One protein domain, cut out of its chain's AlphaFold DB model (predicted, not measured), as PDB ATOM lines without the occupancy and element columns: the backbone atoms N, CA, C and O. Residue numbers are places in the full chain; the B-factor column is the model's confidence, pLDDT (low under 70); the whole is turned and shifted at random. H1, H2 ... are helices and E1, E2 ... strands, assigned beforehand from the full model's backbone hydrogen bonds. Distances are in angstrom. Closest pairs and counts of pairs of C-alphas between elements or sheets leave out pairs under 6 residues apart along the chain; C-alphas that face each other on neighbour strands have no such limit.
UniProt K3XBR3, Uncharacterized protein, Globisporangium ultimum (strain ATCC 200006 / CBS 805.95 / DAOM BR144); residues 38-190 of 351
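What this domain is: This is residues 38 to 190 of the 351 residues of an uncharacterized protein of Globisporangium ultimum (strain ATCC 200006 / CBS 805.95 / DAOM BR144) (UniProt K3XBR3). A sandwich of little regular structure: the strongly twisted mixed sheet E1 E6 E5 E3 faces the antiparallel sheet E2 E4, and H1 and H2 lie at one end. The printed part has 153 residues, 48 in named elements, H1 H2 then E1 to E6; the class is mixed. It is compact, radius of gyration of the C-alphas 15.0 A, and spans 42 by 37 by 28 A.

How they stand to each other: E5, residues 155 to 162, is antiparallel to E3, 115 to 121, and to its hairpin partner E6, 174 to 179; N 117 to O 160 and N 157 to O 176 are 2.9 A. E1, 97 to 100, is parallel to E6, N 177 to O 97 2.9 A. E2, 103 to 108, is antiparallel to E4, 146 to 151, N 105 to O 149 2.8 A.

Where its parts are: H1, residues 38 to 41, begins at C-alpha (111.735, 119.852, 122.371). H2, 58 to 64, has every O i to N i+4 pair within hydrogen-bond range. E6 ends at (93.853, 138.287, 100.316).

The domain as a whole: The printed part has no cut. H2 to E1 is a long link of 32 residues; 18 printed residues have pLDDT under 70, namely residues 38 to 41, residues 71 to 81, which are in this link, and residues 183 to 185.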
ATOM      1  N   CYS A  38     112.509 118.635 122.447       68.06
ATOM      2  CA  CYS A  38     111.735 119.852 122.371       68.06
ATOM      3  C   CYS A  38     110.494 119.791 121.459       68.06
ATOM      4  O   CYS A  38     109.428 120.278 121.845       68.06
ATOM      5  N   CYS A  39     110.565 119.088 120.323       68.75
ATOM      6  CA  CYS A  39     109.384 118.825 119.492       68.75
ATOM      7  C   CYS A  39     108.309 118.008 120.224       68.75
ATOM      8  O   CYS A  39     107.127 118.299 120.112       68.75
ATOM      9  N   ALA A  40     108.700 116.977 120.979       64.69
ATOM     10  CA  ALA A  40     107.751 116.068 121.624       64.69
ATOM     11  C   ALA A  40     107.024 116.732 122.803       64.69
ATOM     12  O   ALA A  40     105.865 116.418 123.112       64.69
ATOM     13  N   LYS A  41     107.721 117.651 123.482       69.25
ATOM     14  CA  LYS A  41     107.232 118.283 124.706       69.25
ATOM     15  C   LYS A  41     106.346 119.488 124.446       69.25
ATOM     16  O   LYS A  41     105.427 119.698 125.234       69.25
ATOM     17  N   CYS A  42     106.577 120.258 123.383       75.19
ATOM     18  CA  CYS A  42     105.974 121.585 123.340       75.19
ATOM     19  C   CYS A  42     105.566 122.092 121.940       75.19
ATOM     20  O   CYS A  42     104.450 122.596 121.812       75.19
ATOM     21  N   ILE A  43     106.375 121.920 120.883       77.94
ATOM     22  CA  ILE A  43     105.986 122.386 119.539       77.94
ATOM     23  C   ILE A  43     104.978 121.408 118.933       77.94
ATOM     24  O   ILE A  43     105.242 120.214 118.831       77.94
ATOM     25  N   GLY A  44     103.819 121.909 118.501       70.19
ATOM     26  CA  GLY A  44     102.790 121.075 117.880       70.19
ATOM     27  C   GLY A  44     101.869 120.340 118.840       70.19
ATOM     28  O   GLY A  44     101.130 119.453 118.408       70.19
ATOM     29  N   LYS A  45     101.879 120.713 120.124       76.50
ATOM     30  CA  LYS A  45     100.787 120.342 121.022       76.50
ATOM     31  C   LYS A  45      99.493 120.978 120.518       76.50
ATOM     32  O   LYS A  45      99.472 122.111 120.049       76.50
ATOM     33  N   THR A  46      98.420 120.208 120.579       76.06
ATOM     34  CA  THR A  46      97.066 120.702 120.352       76.06
ATOM     35  C   THR A  46      96.532 121.236 121.673       76.06
ATOM     36  O   THR A  46      96.751 120.614 122.716       76.06
ATOM     37  N   THR A  47      95.813 122.352 121.645       71.69
ATOM     38  CA  THR A  47      95.108 122.865 122.824       71.69
ATOM     39  C   THR A  47      93.661 123.152 122.477       71.69
ATOM     40  O   THR A  47      93.356 123.562 121.361       71.69
ATOM     41  N   ASP A  48      92.775 122.993 123.458       74.50
ATOM     42  CA  ASP A  48      91.363 123.373 123.315       74.50
ATOM     43  C   ASP A  48      91.183 124.899 123.236       74.50
ATOM     44  O   ASP A  48      90.148 125.404 122.804       74.50
ATOM     45  N   LEU A  49      92.210 125.646 123.648       74.88
ATOM     46  CA  LEU A  49      92.269 127.095 123.536       74.88
ATOM     47  C   LEU A  49      92.946 127.508 122.222       74.88
ATOM     48  O   LEU A  49      93.917 126.868 121.813       74.88
ATOM     49  N   PRO A  50      92.499 128.602 121.579       82.44
ATOM     50  CA  PRO A  50      93.182 129.145 120.416       82.44
ATOM     51  C   PRO A  50      94.627 129.548 120.739       82.44
ATOM     52  O   PRO A  50      94.885 130.308 121.676       82.44
ATOM     53  N   TYR A  51      95.566 129.084 119.920       83.81
ATOM     54  CA  TYR A  51      96.944 129.547 119.923       83.81
ATOM     55  C   TYR A  51      96.998 130.988 119.420       83.81
ATOM     56  O   TYR A  51      96.897 131.271 118.228       83.81
ATOM     57  N   THR A  52      97.174 131.904 120.364       87.69
ATOM     58  CA  THR A  52      97.366 133.343 120.127       87.69
ATOM     59  C   THR A  52      98.813 133.785 120.356       87.69
ATOM     60  O   THR A  52      99.119 134.970 120.280       87.69
ATOM     61  N   TYR A  53      99.704 132.832 120.634       88.25
ATOM     62  CA  TYR A  53     101.110 133.039 120.963       88.25
ATOM     63  C   TYR A  53     101.982 131.999 120.254       88.25
ATOM     64  O   TYR A  53     101.510 130.906 119.931       88.25
ATOM     65  N   ASP A  54     103.259 132.321 120.061       87.50
ATOM     66  CA  ASP A  54     104.284 131.353 119.678       87.50
ATOM     67  C   ASP A  54     104.979 130.774 120.929       87.50
ATOM     68  O   ASP A  54     105.554 131.532 121.721       87.50
ATOM     69  N   PRO A  55     104.986 129.442 121.121       86.25
ATOM     70  CA  PRO A  55     105.723 128.777 122.192       86.25
ATOM     71  C   PRO A  55     107.226 129.082 122.244       86.25
ATOM     72  O   PRO A  55     107.812 129.000 123.327       86.25
ATOM     73  N   LEU A  56     107.870 129.402 121.116       84.62
ATOM     74  CA  LEU A  56     109.298 129.751 121.074       84.62
ATOM     75  C   LEU A  56     109.576 131.179 121.551       84.62
ATOM     76  O   LEU A  56     110.691 131.475 121.981       84.62
ATOM     77  N   VAL A  57     108.575 132.060 121.519       85.06
ATOM     78  CA  VAL A  57     108.729 133.455 121.933       85.06
ATOM     79  C   VAL A  57     108.339 133.582 123.401       85.06
ATOM     80  O   VAL A  57     107.159 133.627 123.754       85.06
ATOM     81  N   TYR A  58     109.344 133.665 124.278       82.81
ATOM     82  CA  TYR A  58     109.151 133.686 125.733       82.81
ATOM     83  C   TYR A  58     108.122 134.727 126.194       82.81
ATOM     84  O   TYR A  58     107.251 134.420 127.008       82.81
ATOM     85  N   THR A  59     108.192 135.951 125.669       85.62
ATOM     86  CA  THR A  59     107.291 137.045 126.061       85.62
ATOM     87  C   THR A  59     105.838 136.763 125.687       85.62
ATOM     88  O   THR A  59     104.947 137.037 126.485       85.62
ATOM     89  N   GLN A  60     105.587 136.159 124.523       87.44
ATOM     90  CA  GLN A  60     104.235 135.790 124.102       87.44
ATOM     91  C   GLN A  60     103.711 134.605 124.918       87.44
ATOM     92  O   GLN A  60     102.595 134.645 125.435       87.44
ATOM     93  N   CYS A  61     104.531 133.566 125.084       85.75
ATOM     94  CA  CYS A  61     104.111 132.370 125.800       85.75
ATOM     95  C   CYS A  61     103.866 132.611 127.297       85.75
ATOM     96  O   CYS A  61     102.858 132.158 127.846       85.75
ATOM     97  N   SER A  62     104.761 133.347 127.964       85.50
ATOM     98  CA  SER A  62     104.618 133.670 129.390       85.50
ATOM     99  C   SER A  62     103.374 134.518 129.661       85.50
ATOM    100  O   SER A  62     102.650 134.244 130.619       85.50
ATOM    101  N   ALA A  63     103.067 135.478 128.782       87.38
ATOM    102  CA  ALA A  63     101.846 136.277 128.859       87.38
ATOM    103  C   ALA A  63     100.581 135.421 128.685       87.38
ATOM    104  O   ALA A  63      99.605 135.604 129.415       87.38
ATOM    105  N   ALA A  64     100.618 134.446 127.774       85.44
ATOM    106  CA  ALA A  64      99.511 133.524 127.533       85.44
ATOM    107  C   ALA A  64      99.345 132.447 128.623       85.44
ATOM    108  O   ALA A  64      98.356 131.716 128.599       85.44
ATOM    109  N   LYS A  65     100.299 132.325 129.564       83.75
ATOM    110  CA  LYS A  65     100.393 131.206 130.526       83.75
ATOM    111  C   LYS A  65     100.296 129.841 129.826       83.75
ATOM    112  O   LYS A  65      99.667 128.911 130.330       83.75
ATOM    113  N   GLY A  66     100.879 129.772 128.632       80.31
ATOM    114  CA  GLY A  66     100.790 128.638 127.727       80.31
ATOM    115  C   GLY A  66     101.910 127.614 127.902       80.31
ATOM    116  O   GLY A  66     102.676 127.638 128.867       80.31
ATOM    117  N   VAL A  67     102.021 126.708 126.931       82.06
ATOM    118  CA  VAL A  67     103.126 125.747 126.845       82.06
ATOM    119  C   VAL A  67     104.330 126.450 126.218       82.06
ATOM    120  O   VAL A  67     104.294 126.781 125.034       82.06
ATOM    121  N   CYS A  68     105.392 126.682 126.996       82.88
ATOM    122  CA  CYS A  68     106.577 127.411 126.528       82.88
ATOM    123  C   CYS A  68     107.717 126.482 126.106       82.88
ATOM    124  O   CYS A  68     108.080 125.548 126.818       82.88
ATOM    125  N   CYS A  69     108.317 126.803 124.963       80.69
ATOM    126  CA  CYS A  69     109.352 126.046 124.264       80.69
ATOM    127  C   CYS A  69     110.695 126.793 124.196       80.69
ATOM    128  O   CYS A  69     111.456 126.614 123.252       80.69
ATOM    129  N   PHE A  70     111.015 127.669 125.146       70.19
ATOM    130  CA  PHE A  70     112.178 128.563 125.018       70.19
ATOM    131  C   PHE A  70     113.524 127.825 124.860       70.19
ATOM    132  O   PHE A  70     114.431 128.328 124.203       70.19
ATOM    133  N   ASN A  71     113.645 126.598 125.380       67.19
ATOM    134  CA  ASN A  71     114.848 125.773 125.212       67.19
ATOM    135  C   ASN A  71     114.909 124.998 123.882       67.19
ATOM    136  O   ASN A  71     115.858 124.262 123.633       67.19
ATOM    137  N   CYS A  72     113.904 125.171 123.029       67.19
ATOM    138  CA  CYS A  72     113.725 124.471 121.755       67.19
ATOM    139  C   CYS A  72     114.136 125.304 120.542       67.19
ATOM    140  O   CYS A  72     114.068 124.839 119.409       67.19
ATOM    141  N   GLY A  73     114.570 126.534 120.806       59.12
ATOM    142  CA  GLY A  73     115.201 127.434 119.857       59.12
ATOM    143  C   GLY A  73     116.432 128.080 120.482       59.12
ATOM    144  O   GLY A  73     116.643 129.267 120.283       59.12
ATOM    145  N   GLN A  74     117.209 127.345 121.295       51.91
ATOM    146  CA  GLN A  74     118.364 127.895 122.032       51.91
ATOM    147  C   GLN A  74     119.494 128.422 121.134       51.91
ATOM    148  O   GLN A  74     120.331 129.185 121.602       51.91
ATOM    149  N   ASP A  75     119.441 128.154 119.831       51.03
ATOM    150  CA  ASP A  75     120.208 128.885 118.826       51.03
ATOM    151  C   ASP A  75     119.425 130.086 118.271       51.03
ATOM    152  O   ASP A  75     119.501 130.386 117.077       51.03
ATOM    153  N   ALA A  76     118.653 130.794 119.100       45.47
ATOM    154  CA  ALA A  76     117.876 131.953 118.666       45.47
ATOM    155  C   ALA A  76     118.770 132.968 117.941       45.47
ATOM    156  O   ALA A  76     118.338 133.549 116.958       45.47
ATOM    157  N   SER A  77     120.049 133.095 118.312       44.69
ATOM    158  CA  SER A  77     121.023 133.952 117.617       44.69
ATOM    159  C   SER A  77     121.504 133.431 116.247       44.69
ATOM    160  O   SER A  77     122.039 134.213 115.469       44.69
ATOM    161  N   ALA A  78     121.325 132.145 115.915       46.84
ATOM    162  CA  ALA A  78     121.646 131.568 114.596       46.84
ATOM    163  C   ALA A  78     120.397 131.278 113.731       46.84
ATOM    164  O   ALA A  78     120.518 130.937 112.551       46.84
ATOM    165  N   VAL A  79     119.201 131.406 114.320       52.44
ATOM    166  CA  VAL A  79     117.882 131.142 113.714       52.44
ATOM    167  C   VAL A  79     116.984 132.401 113.776       52.44
ATOM    168  O   VAL A  79     115.779 132.340 113.587       52.44
ATOM    169  N   THR A  80     117.574 133.578 114.010       56.75
ATOM    170  CA  THR A  80     116.923 134.906 113.917       56.75
ATOM    171  C   THR A  80     117.104 135.562 112.556       56.75
ATOM    172  O   THR A  80     116.814 136.745 112.413       56.75
ATOM    173  N   ALA A  81     117.580 134.828 111.542       65.75
ATOM    174  CA  ALA A  81     117.546 135.351 110.184       65.75
ATOM    175  C   ALA A  81     116.080 135.689 109.863       65.75
ATOM    176  O   ALA A  81     115.260 134.765 109.877       65.75
ATOM    177  N   PRO A  82     115.732 136.972 109.661       77.69
ATOM    178  CA  PRO A  82     114.363 137.339 109.357       77.69
ATOM    179  C   PRO A  82     113.986 136.681 108.035       77.69
ATOM    180  O   PRO A  82     114.796 136.626 107.104       77.69
ATOM    181  N   VAL A  83     112.769 136.154 107.966       89.62
ATOM    182  CA  VAL A  83     112.209 135.728 106.689       89.62
ATOM    183  C   VAL A  83     112.018 136.965 105.815       89.62
ATOM    184  O   VAL A  83     111.575 138.014 106.285       89.62
ATOM    185  N   ASN A  84     112.373 136.854 104.543       92.38
ATOM    186  CA  ASN A  84     112.144 137.902 103.565       92.38
ATOM    187  C   ASN A  84     111.120 137.409 102.539       92.38
ATOM    188  O   ASN A  84     111.379 136.458 101.799       92.38
ATOM    189  N   PHE A  85     109.953 138.048 102.524       93.94
ATOM    190  CA  PHE A  85     108.870 137.744 101.596       93.94
ATOM    191  C   PHE A  85     109.095 138.517 100.298       93.94
ATOM    192  O   PHE A  85     108.937 139.734 100.260       93.94
ATOM    193  N   VAL A  86     109.486 137.808  99.241       93.69
ATOM    194  CA  VAL A  86     109.987 138.420  97.999       93.69
ATOM    195  C   VAL A  86     108.868 139.103  97.217       93.69
ATOM    196  O   VAL A  86     109.079 140.156  96.622       93.69
ATOM    197  N   ASN A  87     107.674 138.513  97.229       92.75
ATOM    198  CA  ASN A  87     106.540 138.954  96.425       92.75
ATOM    199  C   ASN A  87     105.304 139.325  97.258       92.75
ATOM    200  O   ASN A  87     104.184 139.293  96.750       92.75
ATOM    201  N   ALA A  88     105.502 139.652  98.536       93.31
ATOM    202  CA  ALA A  88     104.427 140.109  99.403       93.31
ATOM    203  C   ALA A  88     104.364 141.638  99.463       93.31
ATOM    204  O   ALA A  88     105.385 142.322  99.531       93.31
ATOM    205  N   GLU A  89     103.145 142.162  99.513       93.81
ATOM    206  CA  GLU A  89     102.880 143.551  99.888       93.81
ATOM    207  C   GLU A  89     102.610 143.621 101.393       93.81
ATOM    208  O   GLU A  89     102.136 142.656 101.979       93.81
ATOM    209  N   TYR A  90     102.886 144.737 102.059       93.00
ATOM    210  CA  TYR A  90     102.591 144.859 103.489       93.00
ATOM    211  C   TYR A  90     101.220 145.495 103.701       93.00
ATOM    212  O   TYR A  90     100.833 146.419 102.987       93.00
ATOM    213  N   GLY A  91     100.477 144.981 104.682       89.31
ATOM    214  CA  GLY A  91      99.172 145.524 105.043       89.31
ATOM    215  C   GLY A  91      99.220 146.917 105.658       89.31
ATOM    216  O   GLY A  91     100.283 147.486 105.878       89.31
ATOM    217  N   ASP A  92      98.042 147.422 106.036       88.31
ATOM    218  CA  ASP A  92      97.899 148.707 106.740       88.31
ATOM    219  C   ASP A  92      98.654 148.750 108.079       88.31
ATOM    220  O   ASP A  92      98.982 149.822 108.584       88.31
ATOM    221  N   ASP A  93      98.935 147.582 108.666       89.50
ATOM    222  CA  ASP A  93      99.747 147.449 109.876       89.50
ATOM    223  C   ASP A  93     101.253 147.620 109.618       89.50
ATOM    224  O   ASP A  93     102.030 147.711 110.568       89.50
ATOM    225  N   GLY A  94     101.673 147.659 108.350       89.50
ATOM    226  CA  GLY A  94     103.060 147.797 107.917       89.50
ATOM    227  C   GLY A  94     103.954 146.606 108.263       89.50
ATOM    228  O   GLY A  94     105.161 146.687 108.054       89.50
ATOM    229  N   VAL A  95     103.393 145.519 108.805       89.06
ATOM    230  CA  VAL A  95     104.166 144.380 109.331       89.06
ATOM    231  C   VAL A  95     103.677 143.031 108.824       89.06
ATOM    232  O   VAL A  95     104.492 142.122 108.686       89.06
ATOM    233  N   THR A  96     102.388 142.877 108.504       92.44
ATOM    234  CA  THR A  96     101.867 141.601 108.006       92.44
ATOM    235  C   THR A  96     102.006 141.536 106.482       92.44
ATOM    236  O   THR A  96     101.336 142.314 105.792       92.44
ATOM    237  N   PRO A  97     102.799 140.596 105.936       96.00
ATOM    238  CA  PRO A  97     102.871 140.359 104.499       96.00
ATOM    239  C   PRO A  97     101.525 139.848 103.971       96.00
ATOM    240  O   PRO A  97     100.850 139.017 104.592       96.00
ATOM    241  N   GLN A  98     101.144 140.342 102.804       96.62
ATOM    242  CA  GLN A  98      99.917 140.053 102.087       96.62
ATOM    243  C   GLN A  98     100.248 139.515 100.703       96.62
ATOM    244  O   GLN A  98     101.040 140.099  99.964       96.62
ATOM    245  N   VAL A  99      99.618 138.396 100.357       95.62
ATOM    246  CA  VAL A  99      99.774 137.750  99.053       95.62
ATOM    247  C   VAL A  99      98.386 137.395  98.510       95.62
ATOM    248  O   VAL A  99      97.557 136.885  99.270       95.62
ATOM    249  N   PRO A 100      98.071 137.664  97.231       94.88
ATOM    250  CA  PRO A 100      96.788 137.277  96.649       94.88
ATOM    251  C   PRO A 100      96.616 135.756  96.560       94.88
ATOM    252  O   PRO A 100      97.556 135.027  96.234       94.88
ATOM    253  N   ALA A 101      95.394 135.267  96.781       94.06
ATOM    254  CA  ALA A 101      95.058 133.873  96.508       94.06
ATOM    255  C   ALA A 101      95.319 133.505  95.029       94.06
ATOM    256  O   ALA A 101      95.211 134.343  94.132       94.06
ATOM    257  N   GLY A 102      95.678 132.246  94.783       92.00
ATOM    258  CA  GLY A 102      96.048 131.723  93.466       92.00
ATOM    259  C   GLY A 102      97.480 132.034  93.037       92.00
ATOM    260  O   GLY A 102      97.818 131.805  91.879       92.00
ATOM    261  N   THR A 103      98.321 132.551  93.935       93.62
ATOM    262  CA  THR A 103      99.724 132.871  93.638       93.62
ATOM    263  C   THR A 103     100.682 132.112  94.551       93.62
ATOM    264  O   THR A 103     100.326 131.671  95.650       93.62
ATOM    265  N   TRP A 104     101.912 131.918  94.080       94.88
ATOM    266  CA  TRP A 104     102.988 131.387  94.906       94.88
ATOM    267  C   TRP A 104     103.449 132.452  95.889       94.88
ATOM    268  O   TRP A 104     103.777 133.552  95.478       94.88
ATOM    269  N   VAL A 105     103.508 132.128  97.173       95.81
ATOM    270  CA  VAL A 105     104.247 132.899  98.171       95.81
ATOM    271  C   VAL A 105     105.712 132.516  98.031       95.81
ATOM    272  O   VAL A 105     106.058 131.354  98.252       95.81
ATOM    273  N   GLU A 106     106.554 133.482  97.691       95.62
ATOM    274  CA  GLU A 106     108.000 133.312  97.629       95.62
ATOM    275  C   GLU A 106     108.630 133.885  98.896       95.62
ATOM    276  O   GLU A 106     108.490 135.070  99.216       95.62
ATOM    277  N   LEU A 107     109.329 133.030  99.638       94.56
ATOM    278  CA  LEU A 107     110.006 133.418 100.866       94.56
ATOM    279  C   LEU A 107     111.463 132.973 100.832       94.56
ATOM    280  O   LEU A 107     111.786 131.842 100.480       94.56
ATOM    281  N   THR A 108     112.349 133.877 101.225       92.81
ATOM    282  CA  THR A 108     113.777 133.612 101.363       92.81
ATOM    283  C   THR A 108     114.142 133.610 102.835       92.81
ATOM    284  O   THR A 108     113.733 134.485 103.600       92.81
ATOM    285  N   TRP A 109     114.905 132.601 103.244       90.25
ATOM    286  CA  TRP A 109     115.415 132.491 104.607       90.25
ATOM    287  C   TRP A 109     116.941 132.417 104.590       90.25
ATOM    288  O   TRP A 109     117.553 132.049 103.591       90.25
ATOM    289  N   GLY A 110     117.578 132.754 105.710       84.12
ATOM    290  CA  GLY A 110     118.999 132.482 105.919       84.12
ATOM    291  C   GLY A 110     119.378 131.012 105.674       84.12
ATOM    292  O   GLY A 110     118.575 130.094 105.831       84.12
ATOM    293  N   THR A 111     120.648 130.775 105.343       82.56
ATOM    294  CA  THR A 111     121.199 129.468 104.915       82.56
ATOM    295  C   THR A 111     121.168 128.360 105.980       82.56
ATOM    296  O   THR A 111     121.435 127.183 105.689       82.56
ATOM    297  N   THR A 112     120.864 128.726 107.228       83.62
ATOM    298  CA  THR A 112     120.723 127.806 108.361       83.62
ATOM    299  C   THR A 112     119.418 127.018 108.316       83.62
ATOM    300  O   THR A 112     119.382 125.912 108.860       83.62
ATOM    301  N   ILE A 113     118.392 127.540 107.636       88.38
ATOM    302  CA  ILE A 113     117.110 126.863 107.439       88.38
ATOM    303  C   ILE A 113     117.232 125.868 106.293       88.38
ATOM    304  O   ILE A 113     117.726 126.186 105.213       88.38
ATOM    305  N   LYS A 114     116.815 124.634 106.563       88.44
ATOM    306  CA  LYS A 114     116.852 123.513 105.619       88.44
ATOM    307  C   LYS A 114     115.473 123.134 105.109       88.44
ATOM    308  O   LYS A 114     115.372 122.588 104.020       88.44
ATOM    309  N   ARG A 115     114.433 123.437 105.883       91.06
ATOM    310  CA  ARG A 115     113.044 123.134 105.553       91.06
ATOM    311  C   ARG A 115     112.136 124.228 106.087       91.06
ATOM    312  O   ARG A 115     112.401 124.780 107.151       91.06
ATOM    313  N   VAL A 116     111.036 124.485 105.391       93.38
ATOM    314  CA  VAL A 116     109.951 125.342 105.874       93.38
ATOM    315  C   VAL A 116     108.671 124.527 105.860       93.38
ATOM    316  O   VAL A 116     108.347 123.906 104.850       93.38
ATOM    317  N   THR A 117     107.949 124.519 106.977       94.56
ATOM    318  CA  THR A 117     106.590 123.971 107.021       94.56
ATOM    319  C   THR A 117     105.581 125.079 107.271       94.56
ATOM    320  O   THR A 117     105.932 126.176 107.717       94.56
ATOM    321  N   TYR A 118     104.324 124.809 106.944       96.19
ATOM    322  CA  TYR A 118     103.250 125.776 107.054       96.19
ATOM    323  C   TYR A 118     101.907 125.127 107.376       96.19
ATOM    324  O   TYR A 118     101.671 123.943 107.128       96.19
ATOM    325  N   GLU A 119     101.005 125.935 107.924       95.25
ATOM    326  CA  GLU A 119      99.599 125.593 108.123       95.25
ATOM    327  C   GLU A 119      98.720 126.737 107.611       95.25
ATOM    328  O   GLU A 119      99.023 127.916 107.810       95.25
ATOM    329  N   THR A 120      97.627 126.386 106.935       95.00
ATOM    330  CA  THR A 120      96.688 127.341 106.337       95.00
ATOM    331  C   THR A 120      95.391 127.386 107.131       95.00
ATOM    332  O   THR A 120      94.828 126.339 107.448       95.00
ATOM    333  N   TYR A 121      94.879 128.586 107.382       94.25
ATOM    334  CA  TYR A 121      93.670 128.835 108.159       94.25
ATOM    335  C   TYR A 121      92.722 129.744 107.384       94.25
ATOM    336  O   TYR A 121      93.146 130.747 106.813       94.25
ATOM    337  N   GLN A 122      91.428 129.428 107.392       93.00
ATOM    338  CA  GLN A 122      90.408 130.332 106.848       93.00
ATOM    339  C   GLN A 122      90.269 131.591 107.729       93.00
ATOM    340  O   GLN A 122      90.598 131.534 108.915       93.00
ATOM    341  N   PRO A 123      89.737 132.720 107.217       90.19
ATOM    342  CA  PRO A 123      89.649 133.975 107.975       90.19
ATOM    343  C   PRO A 123      88.926 133.856 109.325       90.19
ATOM    344  O   PRO A 123      89.283 134.539 110.280       90.19
ATOM    345  N   THR A 124      87.920 132.980 109.412       89.62
ATOM    346  CA  THR A 124      87.130 132.730 110.629       89.62
ATOM    347  C   THR A 124      87.613 131.518 111.425       89.62
ATOM    348  O   THR A 124      87.047 131.208 112.474       89.62
ATOM    349  N   GLN A 125      88.617 130.792 110.930       89.56
ATOM    350  CA  GLN A 125      89.133 129.600 111.586       89.56
ATOM    351  C   GLN A 125      90.097 130.003 112.697       89.56
ATOM    352  O   GLN A 125      91.091 130.694 112.473       89.56
ATOM    353  N   LEU A 126      89.811 129.536 113.908       87.12
ATOM    354  CA  LEU A 126      90.709 129.717 115.038       87.12
ATOM    355  C   LEU A 126      91.957 128.855 114.846       87.12
ATOM    356  O   LEU A 126      91.869 127.681 114.481       87.12
ATOM    357  N   LYS A 127      93.121 129.437 115.130       89.69
ATOM    358  CA  LYS A 127      94.382 128.703 115.179       89.69
ATOM    359  C   LYS A 127      94.380 127.817 116.423       89.69
ATOM    360  O   LYS A 127      94.457 128.334 117.529       89.69
ATOM    361  N   THR A 128      94.259 126.503 116.266       84.88
ATOM    362  CA  THR A 128      94.247 125.531 117.384       84.88
ATOM    363  C   THR A 128      95.537 124.722 117.486       84.88
ATOM    364  O   THR A 128      95.728 123.974 118.445       84.88
ATOM    365  N   THR A 129      96.452 124.911 116.532       87.25
ATOM    366  CA  THR A 129      97.780 124.301 116.515       87.25
ATOM    367  C   THR A 129      98.837 125.311 116.101       87.25
ATOM    368  O   THR A 129      98.575 126.263 115.368       87.25
ATOM    369  N   THR A 130     100.058 125.121 116.586       89.12
ATOM    370  CA  THR A 130     101.242 125.773 116.016       89.12
ATOM    371  C   THR A 130     101.749 124.956 114.841       89.12
ATOM    372  O   THR A 130     101.675 123.731 114.903       89.12
ATOM    373  N   VAL A 131     102.367 125.596 113.854       90.81
ATOM    374  CA  VAL A 131     103.072 124.937 112.751       90.81
ATOM    375  C   VAL A 131     104.080 123.928 113.300       90.81
ATOM    376  O   VAL A 131     104.927 124.246 114.142       90.81
ATOM    377  N   ARG A 132     103.959 122.690 112.824       88.50
ATOM    378  CA  ARG A 132     104.670 121.503 113.300       88.50
ATOM    379  C   ARG A 132     105.719 121.092 112.291       88.50
ATOM    380  O   ARG A 132     105.624 121.389 111.102       88.50
ATOM    381  N   ASN A 133     106.681 120.311 112.764       85.31
ATOM    382  CA  ASN A 133     107.677 119.707 111.889       85.31
ATOM    383  C   ASN A 133     107.045 118.753 110.850       85.31
ATOM    384  O   ASN A 133     107.607 118.556 109.785       85.31
ATOM    385  N   GLY A 134     105.872 118.184 111.159       84.75
ATOM    386  CA  GLY A 134     105.076 117.360 110.240       84.75
ATOM    387  C   GLY A 134     103.895 118.087 109.585       84.75
ATOM    388  O   GLY A 134     102.985 117.421 109.104       84.75
ATOM    389  N   SER A 135     103.844 119.424 109.636       91.00
ATOM    390  CA  SER A 135     102.864 120.197 108.856       91.00
ATOM    391  C   SER A 135     103.230 120.181 107.364       91.00
ATOM    392  O   SER A 135     104.252 119.615 106.982       91.00
ATOM    393  N   ALA A 136     102.403 120.799 106.514       92.94
ATOM    394  CA  ALA A 136     102.663 120.846 105.077       92.94
ATOM    395  C   ALA A 136     104.029 121.485 104.791       92.94
ATOM    396  O   ALA A 136     104.386 122.488 105.405       92.94
ATOM    397  N   GLU A 137     104.795 120.904 103.873       94.38
ATOM    398  CA  GLU A 137     106.147 121.358 103.549       94.38
ATOM    399  C   GLU A 137     106.128 122.304 102.344       94.38
ATOM    400  O   GLU A 137     105.418 122.075 101.360       94.38
ATOM    401  N   ALA A 138     106.872 123.407 102.441       95.06
ATOM    402  CA  ALA A 138     107.056 124.338 101.337       95.06
ATOM    403  C   ALA A 138     107.947 123.706 100.261       95.06
ATOM    404  O   ALA A 138     108.908 123.002 100.573       95.06
ATOM    405  N   ARG A 139     107.663 123.996  98.991       93.50
ATOM    406  CA  ARG A 139     108.527 123.553  97.892       93.50
ATOM    407  C   ARG A 139     109.819 124.364  97.911       93.50
ATOM    408  O   ARG A 139     109.798 125.545  98.244       93.50
ATOM    409  N   VAL A 140     110.938 123.746  97.560       90.81
ATOM    410  CA  VAL A 140     112.257 124.389  97.553       90.81
ATOM    411  C   VAL A 140     112.951 124.085  96.236       90.81
ATOM    412  O   VAL A 140     112.963 122.941  95.786       90.81
ATOM    413  N   VAL A 141     113.545 125.104  95.617       82.88
ATOM    414  CA  VAL A 141     114.423 124.882  94.464       82.88
ATOM    415  C   VAL A 141     115.733 124.310  94.996       82.88
ATOM    416  O   VAL A 141     116.330 124.882  95.913       82.88
ATOM    417  N   SER A 142     116.168 123.169  94.462       78.25
ATOM    418  CA  SER A 142     117.351 122.456  94.958       78.25
ATOM    419  C   SER A 142     118.572 123.379  95.052       78.25
ATOM    420  O   SER A 142     118.909 124.087  94.105       78.25
ATOM    421  N   GLY A 143     119.221 123.403  96.219       78.88
ATOM    422  CA  GLY A 143     120.385 124.259  96.480       78.88
ATOM    423  C   GLY A 143     120.078 125.742  96.731       78.88
ATOM    424  O   GLY A 143     121.010 126.502  96.986       78.88
ATOM    425  N   SER A 144     118.810 126.158  96.706       86.50
ATOM    426  CA  SER A 144     118.393 127.520  97.060       86.50
ATOM    427  C   SER A 144     117.983 127.639  98.533       86.50
ATOM    428  O   SER A 144     117.716 126.648  99.213       86.50
ATOM    429  N   SER A 145     117.913 128.875  99.025       90.00
ATOM    430  CA  SER A 145     117.273 129.226 100.298       90.00
ATOM    431  C   SER A 145     115.910 129.897 100.082       90.00
ATOM    432  O   SER A 145     115.456 130.674 100.929       90.00
ATOM    433  N   THR A 146     115.299 129.620  98.927       93.75
ATOM    434  CA  THR A 146     114.008 130.149  98.495       93.75
ATOM    435  C   THR A 146     112.971 129.039  98.567       93.75
ATOM    436  O   THR A 146     113.142 127.965  97.988       93.75
ATOM    437  N   PHE A 147     111.889 129.314  99.279       95.00
ATOM    438  CA  PHE A 147     110.792 128.390  99.484       95.00
ATOM    439  C   PHE A 147     109.512 128.963  98.882       95.00
ATOM    440  O   PHE A 147     109.282 130.174  98.895       95.00
ATOM    441  N   PHE A 148     108.668 128.069  98.382       95.88
ATOM    442  CA  PHE A 148     107.446 128.391  97.667       95.88
ATOM    443  C   PHE A 148     106.252 127.717  98.337       95.88
ATOM    444  O   PHE A 148     106.236 126.500  98.554       95.88
ATOM    445  N   ILE A 149     105.231 128.509  98.655       96.19
ATOM    446  CA  ILE A 149     103.972 128.028  99.234       96.19
ATOM    447  C   ILE A 149     102.824 128.476  98.338       96.19
ATOM    448  O   ILE A 149     102.677 129.661  98.066       96.19
ATOM    449  N   CYS A 150     101.977 127.552  97.891       95.19
ATOM    450  CA  CYS A 150     100.831 127.921  97.069       95.19
ATOM    451  C   CYS A 150      99.689 128.486  97.933       95.19
ATOM    452  O   CYS A 150      99.064 127.757  98.710       95.19
ATOM    453  N   ALA A 151      99.380 129.776  97.776       94.94
ATOM    454  CA  ALA A 151      98.286 130.437  98.480       94.94
ATOM    455  C   ALA A 151      96.934 130.126  97.820       94.94
ATOM    456  O   ALA A 151      96.413 130.914  97.042       94.94
ATOM    457  N   LYS A 152      96.339 128.965  98.109       91.38
ATOM    458  CA  LYS A 152      95.135 128.499  97.389       91.38
ATOM    459  C   LYS A 152      93.871 129.333  97.637       91.38
ATOM    460  O   LYS A 152      93.067 129.480  96.724       91.38
ATOM    461  N   ALA A 153      93.675 129.853  98.849       91.88
ATOM    462  CA  ALA A 153      92.441 130.532  99.243       91.88
ATOM    463  C   ALA A 153      92.701 131.675 100.243       91.88
ATOM    464  O   ALA A 153      93.689 131.604 100.979       91.88
ATOM    465  N   PRO A 154      91.811 132.687 100.314       94.56
ATOM    466  CA  PRO A 154      91.906 133.763 101.297       94.56
ATOM    467  C   PRO A 154      91.917 133.243 102.738       94.56
ATOM    468  O   PRO A 154      91.236 132.266 103.062       94.56
ATOM    469  N   GLY A 155      92.661 133.915 103.615       95.25
ATOM    470  CA  GLY A 155      92.872 133.469 104.988       95.25
ATOM    471  C   GLY A 155      94.244 133.846 105.527       95.25
ATOM    472  O   GLY A 155      94.741 134.947 105.292       95.25
ATOM    473  N   PHE A 156      94.849 132.925 106.269       96.19
ATOM    474  CA  PHE A 156      96.173 133.089 106.850       96.19
ATOM    475  C   PHE A 156      97.030 131.853 106.601       96.19
ATOM    476  O   PHE A 156      96.552 130.726 106.717       96.19
ATOM    477  N   ILE A 157      98.307 132.069 106.313       96.62
ATOM    478  CA  ILE A 157      99.330 131.028 106.334       96.62
ATOM    479  C   ILE A 157     100.267 131.358 107.486       96.62
ATOM    480  O   ILE A 157     100.778 132.473 107.567       96.62
ATOM    481  N   TYR A 158     100.475 130.402 108.381       95.88
ATOM    482  CA  TYR A 158     101.546 130.479 109.366       95.88
ATOM    483  C   TYR A 158     102.685 129.602 108.874       95.88
ATOM    484  O   TYR A 158     102.438 128.467 108.462       95.88
ATOM    485  N   VAL A 159     103.907 130.120 108.905       95.44
ATOM    486  CA  VAL A 159     105.101 129.414 108.429       95.44
ATOM    487  C   VAL A 159     106.127 129.295 109.544       95.44
ATOM    488  O   VAL A 159     106.224 130.170 110.404       95.44
ATOM    489  N   ARG A 160     106.904 128.212 109.524       92.62
ATOM    490  CA  ARG A 160     108.020 127.993 110.445       92.62
ATOM    491  C   ARG A 160     109.199 127.369 109.704       92.62
ATOM    492  O   ARG A 160     109.030 126.395 108.968       92.62
ATOM    493  N   GLY A 161     110.384 127.930 109.911       91.25
ATOM    494  CA  GLY A 161     111.643 127.398 109.414       91.25
ATOM    495  C   GLY A 161     112.267 126.402 110.389       91.25
ATOM    496  O   GLY A 161     112.222 126.578 111.609       91.25
ATOM    497  N   TRP A 162     112.889 125.370 109.830       89.06
ATOM    498  CA  TRP A 162     113.575 124.300 110.545       89.06
ATOM    499  C   TRP A 162     115.017 124.191 110.060       89.06
ATOM    500  O   TRP A 162     115.285 124.093 108.859       89.06
ATOM    501  N   GLY A 163     115.955 124.206 110.999       87.19
ATOM    502  CA  GLY A 163     117.358 123.909 110.746       87.19
ATOM    503  C   GLY A 163     117.623 122.410 110.607       87.19
ATOM    504  O   GLY A 163     116.710 121.594 110.514       87.19
ATOM    505  N   ALA A 164     118.907 122.044 110.613       85.56
ATOM    506  CA  ALA A 164     119.339 120.646 110.513       85.56
ATOM    507  C   ALA A 164     118.806 119.760 111.657       85.56
ATOM    508  O   ALA A 164     118.477 118.601 111.422       85.56
ATOM    509  N   ASP A 165     118.695 120.314 112.870       84.00
ATOM    510  CA  ASP A 165     117.965 119.694 113.975       84.00
ATOM    511  C   ASP A 165     116.617 120.413 114.135       84.00
ATOM    512  O   ASP A 165     116.576 121.511 114.700       84.00
ATOM    513  N   PRO A 166     115.507 119.838 113.642       78.75
ATOM    514  CA  PRO A 166     114.205 120.491 113.693       78.75
ATOM    515  C   PRO A 166     113.666 120.651 115.123       78.75
ATOM    516  O   PRO A 166     112.741 121.426 115.335       78.75
ATOM    517  N   CYS A 167     114.221 119.953 116.116       76.88
ATOM    518  CA  CYS A 167     113.753 120.052 117.496       76.88
ATOM    519  C   CYS A 167     114.517 121.058 118.337       76.88
ATOM    520  O   CYS A 167     113.976 121.516 119.341       76.88
ATOM    521  N   LEU A 168     115.733 121.414 117.937       78.12
ATOM    522  CA  LEU A 168     116.545 122.411 118.636       78.12
ATOM    523  C   LEU A 168     116.682 123.726 117.857       78.12
ATOM    524  O   LEU A 168     117.047 124.750 118.438       78.12
ATOM    525  N   ARG A 169     116.409 123.706 116.547       82.56
ATOM    526  CA  ARG A 169     116.644 124.829 115.628       82.56
ATOM    527  C   ARG A 169     115.381 125.137 114.831       82.56
ATOM    528  O   ARG A 169     115.328 124.924 113.622       82.56
ATOM    529  N   ALA A 170     114.367 125.633 115.525       86.19
ATOM    530  CA  ALA A 170     113.134 126.127 114.926       86.19
ATOM    531  C   ALA A 170     113.074 127.662 115.007       86.19
ATOM    532  O   ALA A 170     113.483 128.250 116.009       86.19
ATOM    533  N   THR A 171     112.581 128.312 113.954       88.31
ATOM    534  CA  THR A 171     112.345 129.768 113.940       88.31
ATOM    535  C   THR A 171     111.045 130.087 114.656       88.31
ATOM    536  O   THR A 171     110.198 129.199 114.741       88.31
ATOM    537  N   PRO A 172     110.811 131.333 115.095       89.25
ATOM    538  CA  PRO A 172     109.461 131.801 115.371       89.25
ATOM    539  C   PRO A 172     108.517 131.603 114.171       89.25
ATOM    540  O   PRO A 172     108.957 131.488 113.023       89.25
ATOM    541  N   GLU A 173     107.224 131.519 114.459       90.88
ATOM    542  CA  GLU A 173     106.148 131.493 113.479       90.88
ATOM    543  C   GLU A 173     105.940 132.870 112.870       90.88
ATOM    544  O   GLU A 173     105.744 133.856 113.579       90.88
ATOM    545  N   GLU A 174     105.876 132.895 111.547       93.19
ATOM    546  CA  GLU A 174     105.591 134.100 110.784       93.19
ATOM    547  C   GLU A 174     104.209 133.987 110.154       93.19
ATOM    548  O   GLU A 174     103.788 132.911 109.712       93.19
ATOM    549  N   LYS A 175     103.471 135.096 110.161       94.88
ATOM    550  CA  LYS A 175     102.083 135.153 109.704       94.88
ATOM    551  C   LYS A 175     102.010 135.844 108.352       94.88
ATOM    552  O   LYS A 175     102.473 136.966 108.203       94.88
ATOM    553  N   ILE A 176     101.319 135.213 107.416       96.19
ATOM    554  CA  ILE A 176     101.044 135.737 106.080       96.19
ATOM    555  C   ILE A 176      99.536 135.833 105.916       96.19
ATOM    556  O   ILE A 176      98.808 134.885 106.223       96.19
ATOM    557  N   LYS A 177      99.044 136.975 105.448       96.88
ATOM    558  CA  LYS A 177      97.631 137.162 105.124       96.88
ATOM    559  C   LYS A 177      97.417 136.871 103.644       96.88
ATOM    560  O   LYS A 177      98.038 137.490 102.789       96.88
ATOM    561  N   ILE A 178      96.508 135.955 103.344       96.38
ATOM    562  CA  ILE A 178      96.104 135.687 101.968       96.38
ATOM    563  C   ILE A 178      94.850 136.494 101.677       96.38
ATOM    564  O   ILE A 178      93.808 136.285 102.307       96.38
ATOM    565  N   VAL A 179      94.969 137.445 100.758       95.12
ATOM    566  CA  VAL A 179      93.853 138.287 100.316       95.12
ATOM    567  C   VAL A 179      93.154 137.662  99.114       95.12
ATOM    568  O   VAL A 179      93.628 136.683  98.535       95.12
ATOM    569  N   GLU A 180      91.994 138.197  98.747       93.06
ATOM    570  CA  GLU A 180      91.290 137.753  97.548       93.06
ATOM    571  C   GLU A 180      92.165 137.941  96.303       93.06
ATOM    572  O   GLU A 180      92.811 138.972  96.121       93.06
ATOM    573  N   GLY A 181      92.206 136.909  95.463       84.62
ATOM    574  CA  GLY A 181      92.976 136.891  94.225       84.62
ATOM    575  C   GLY A 181      92.117 136.513  93.023       84.62
ATOM    576  O   GLY A 181      90.931 136.213  93.154       84.62
ATOM    577  N   LYS A 182      92.717 136.547  91.827       72.44
ATOM    578  CA  LYS A 182      92.006 136.305  90.556       72.44
ATOM    579  C   LYS A 182      91.632 134.834  90.341       72.44
ATOM    580  O   LYS A 182      90.685 134.552  89.613       72.44
ATOM    581  N   THR A 183      92.363 133.909  90.961       68.88
ATOM    582  CA  THR A 183      92.164 132.455  90.881       68.88
ATOM    583  C   THR A 183      92.235 131.862  92.293       68.88
ATOM    584  O   THR A 183      92.989 132.342  93.130       68.88
ATOM    585  N   VAL A 184      91.415 130.852  92.610       64.62
ATOM    586  CA  VAL A 184      91.260 130.336  93.996       64.62
ATOM    587  C   VAL A 184      91.406 128.811  94.111       64.62
ATOM    588  O   VAL A 184      90.834 128.189  95.002       64.62
ATOM    589  N   ALA A 185      92.140 128.175  93.191       65.75
ATOM    590  CA  ALA A 185      92.239 126.707  93.148       65.75
ATOM    591  C   ALA A 185      93.662 126.156  92.954       65.75
ATOM    592  O   ALA A 185      93.978 125.096  93.492       65.75
ATOM    593  N   SER A 186      94.529 126.858  92.221       79.38
ATOM    594  CA  SER A 186      95.898 126.419  91.929       79.38
ATOM    595  C   SER A 186      96.802 127.624  91.678       79.38
ATOM    596  O   SER A 186      96.319 128.667  91.239       79.38
ATOM    597  N   CYS A 187      98.096 127.463  91.956       85.00
ATOM    598  CA  CYS A 187      99.130 128.464  91.693       85.00
ATOM    599  C   CYS A 187      99.854 128.233  90.356       85.00
ATOM    600  O   CYS A 187     100.772 128.978  90.024       85.00
ATOM    601  N   GLY A 188      99.436 127.223  89.582       85.69
ATOM    602  CA  GLY A 188     100.123 126.820  88.355       85.69
ATOM    603  C   GLY A 188     101.498 126.206  88.635       85.69
ATOM    604  O   GLY A 188     101.749 125.717  89.739       85.69
ATOM    605  N   LYS A 189     102.379 126.241  87.630       85.44
ATOM    606  CA  LYS A 189     103.760 125.743  87.716       85.44
ATOM    607  C   LYS A 189     104.593 126.579  88.693       85.44
ATOM    608  O   LYS A 189     104.307 127.763  88.902       85.44
ATOM    609  N   LEU A 190     105.597 125.963  89.320       86.44
ATOM    610  CA  LEU A 190     106.513 126.675  90.207       86.44
ATOM    611  C   LEU A 190     107.318 127.718  89.410       86.44
ATOM    612  O   LEU A 190     107.789 127.408  88.315       86.44
TER     613      LEU A 190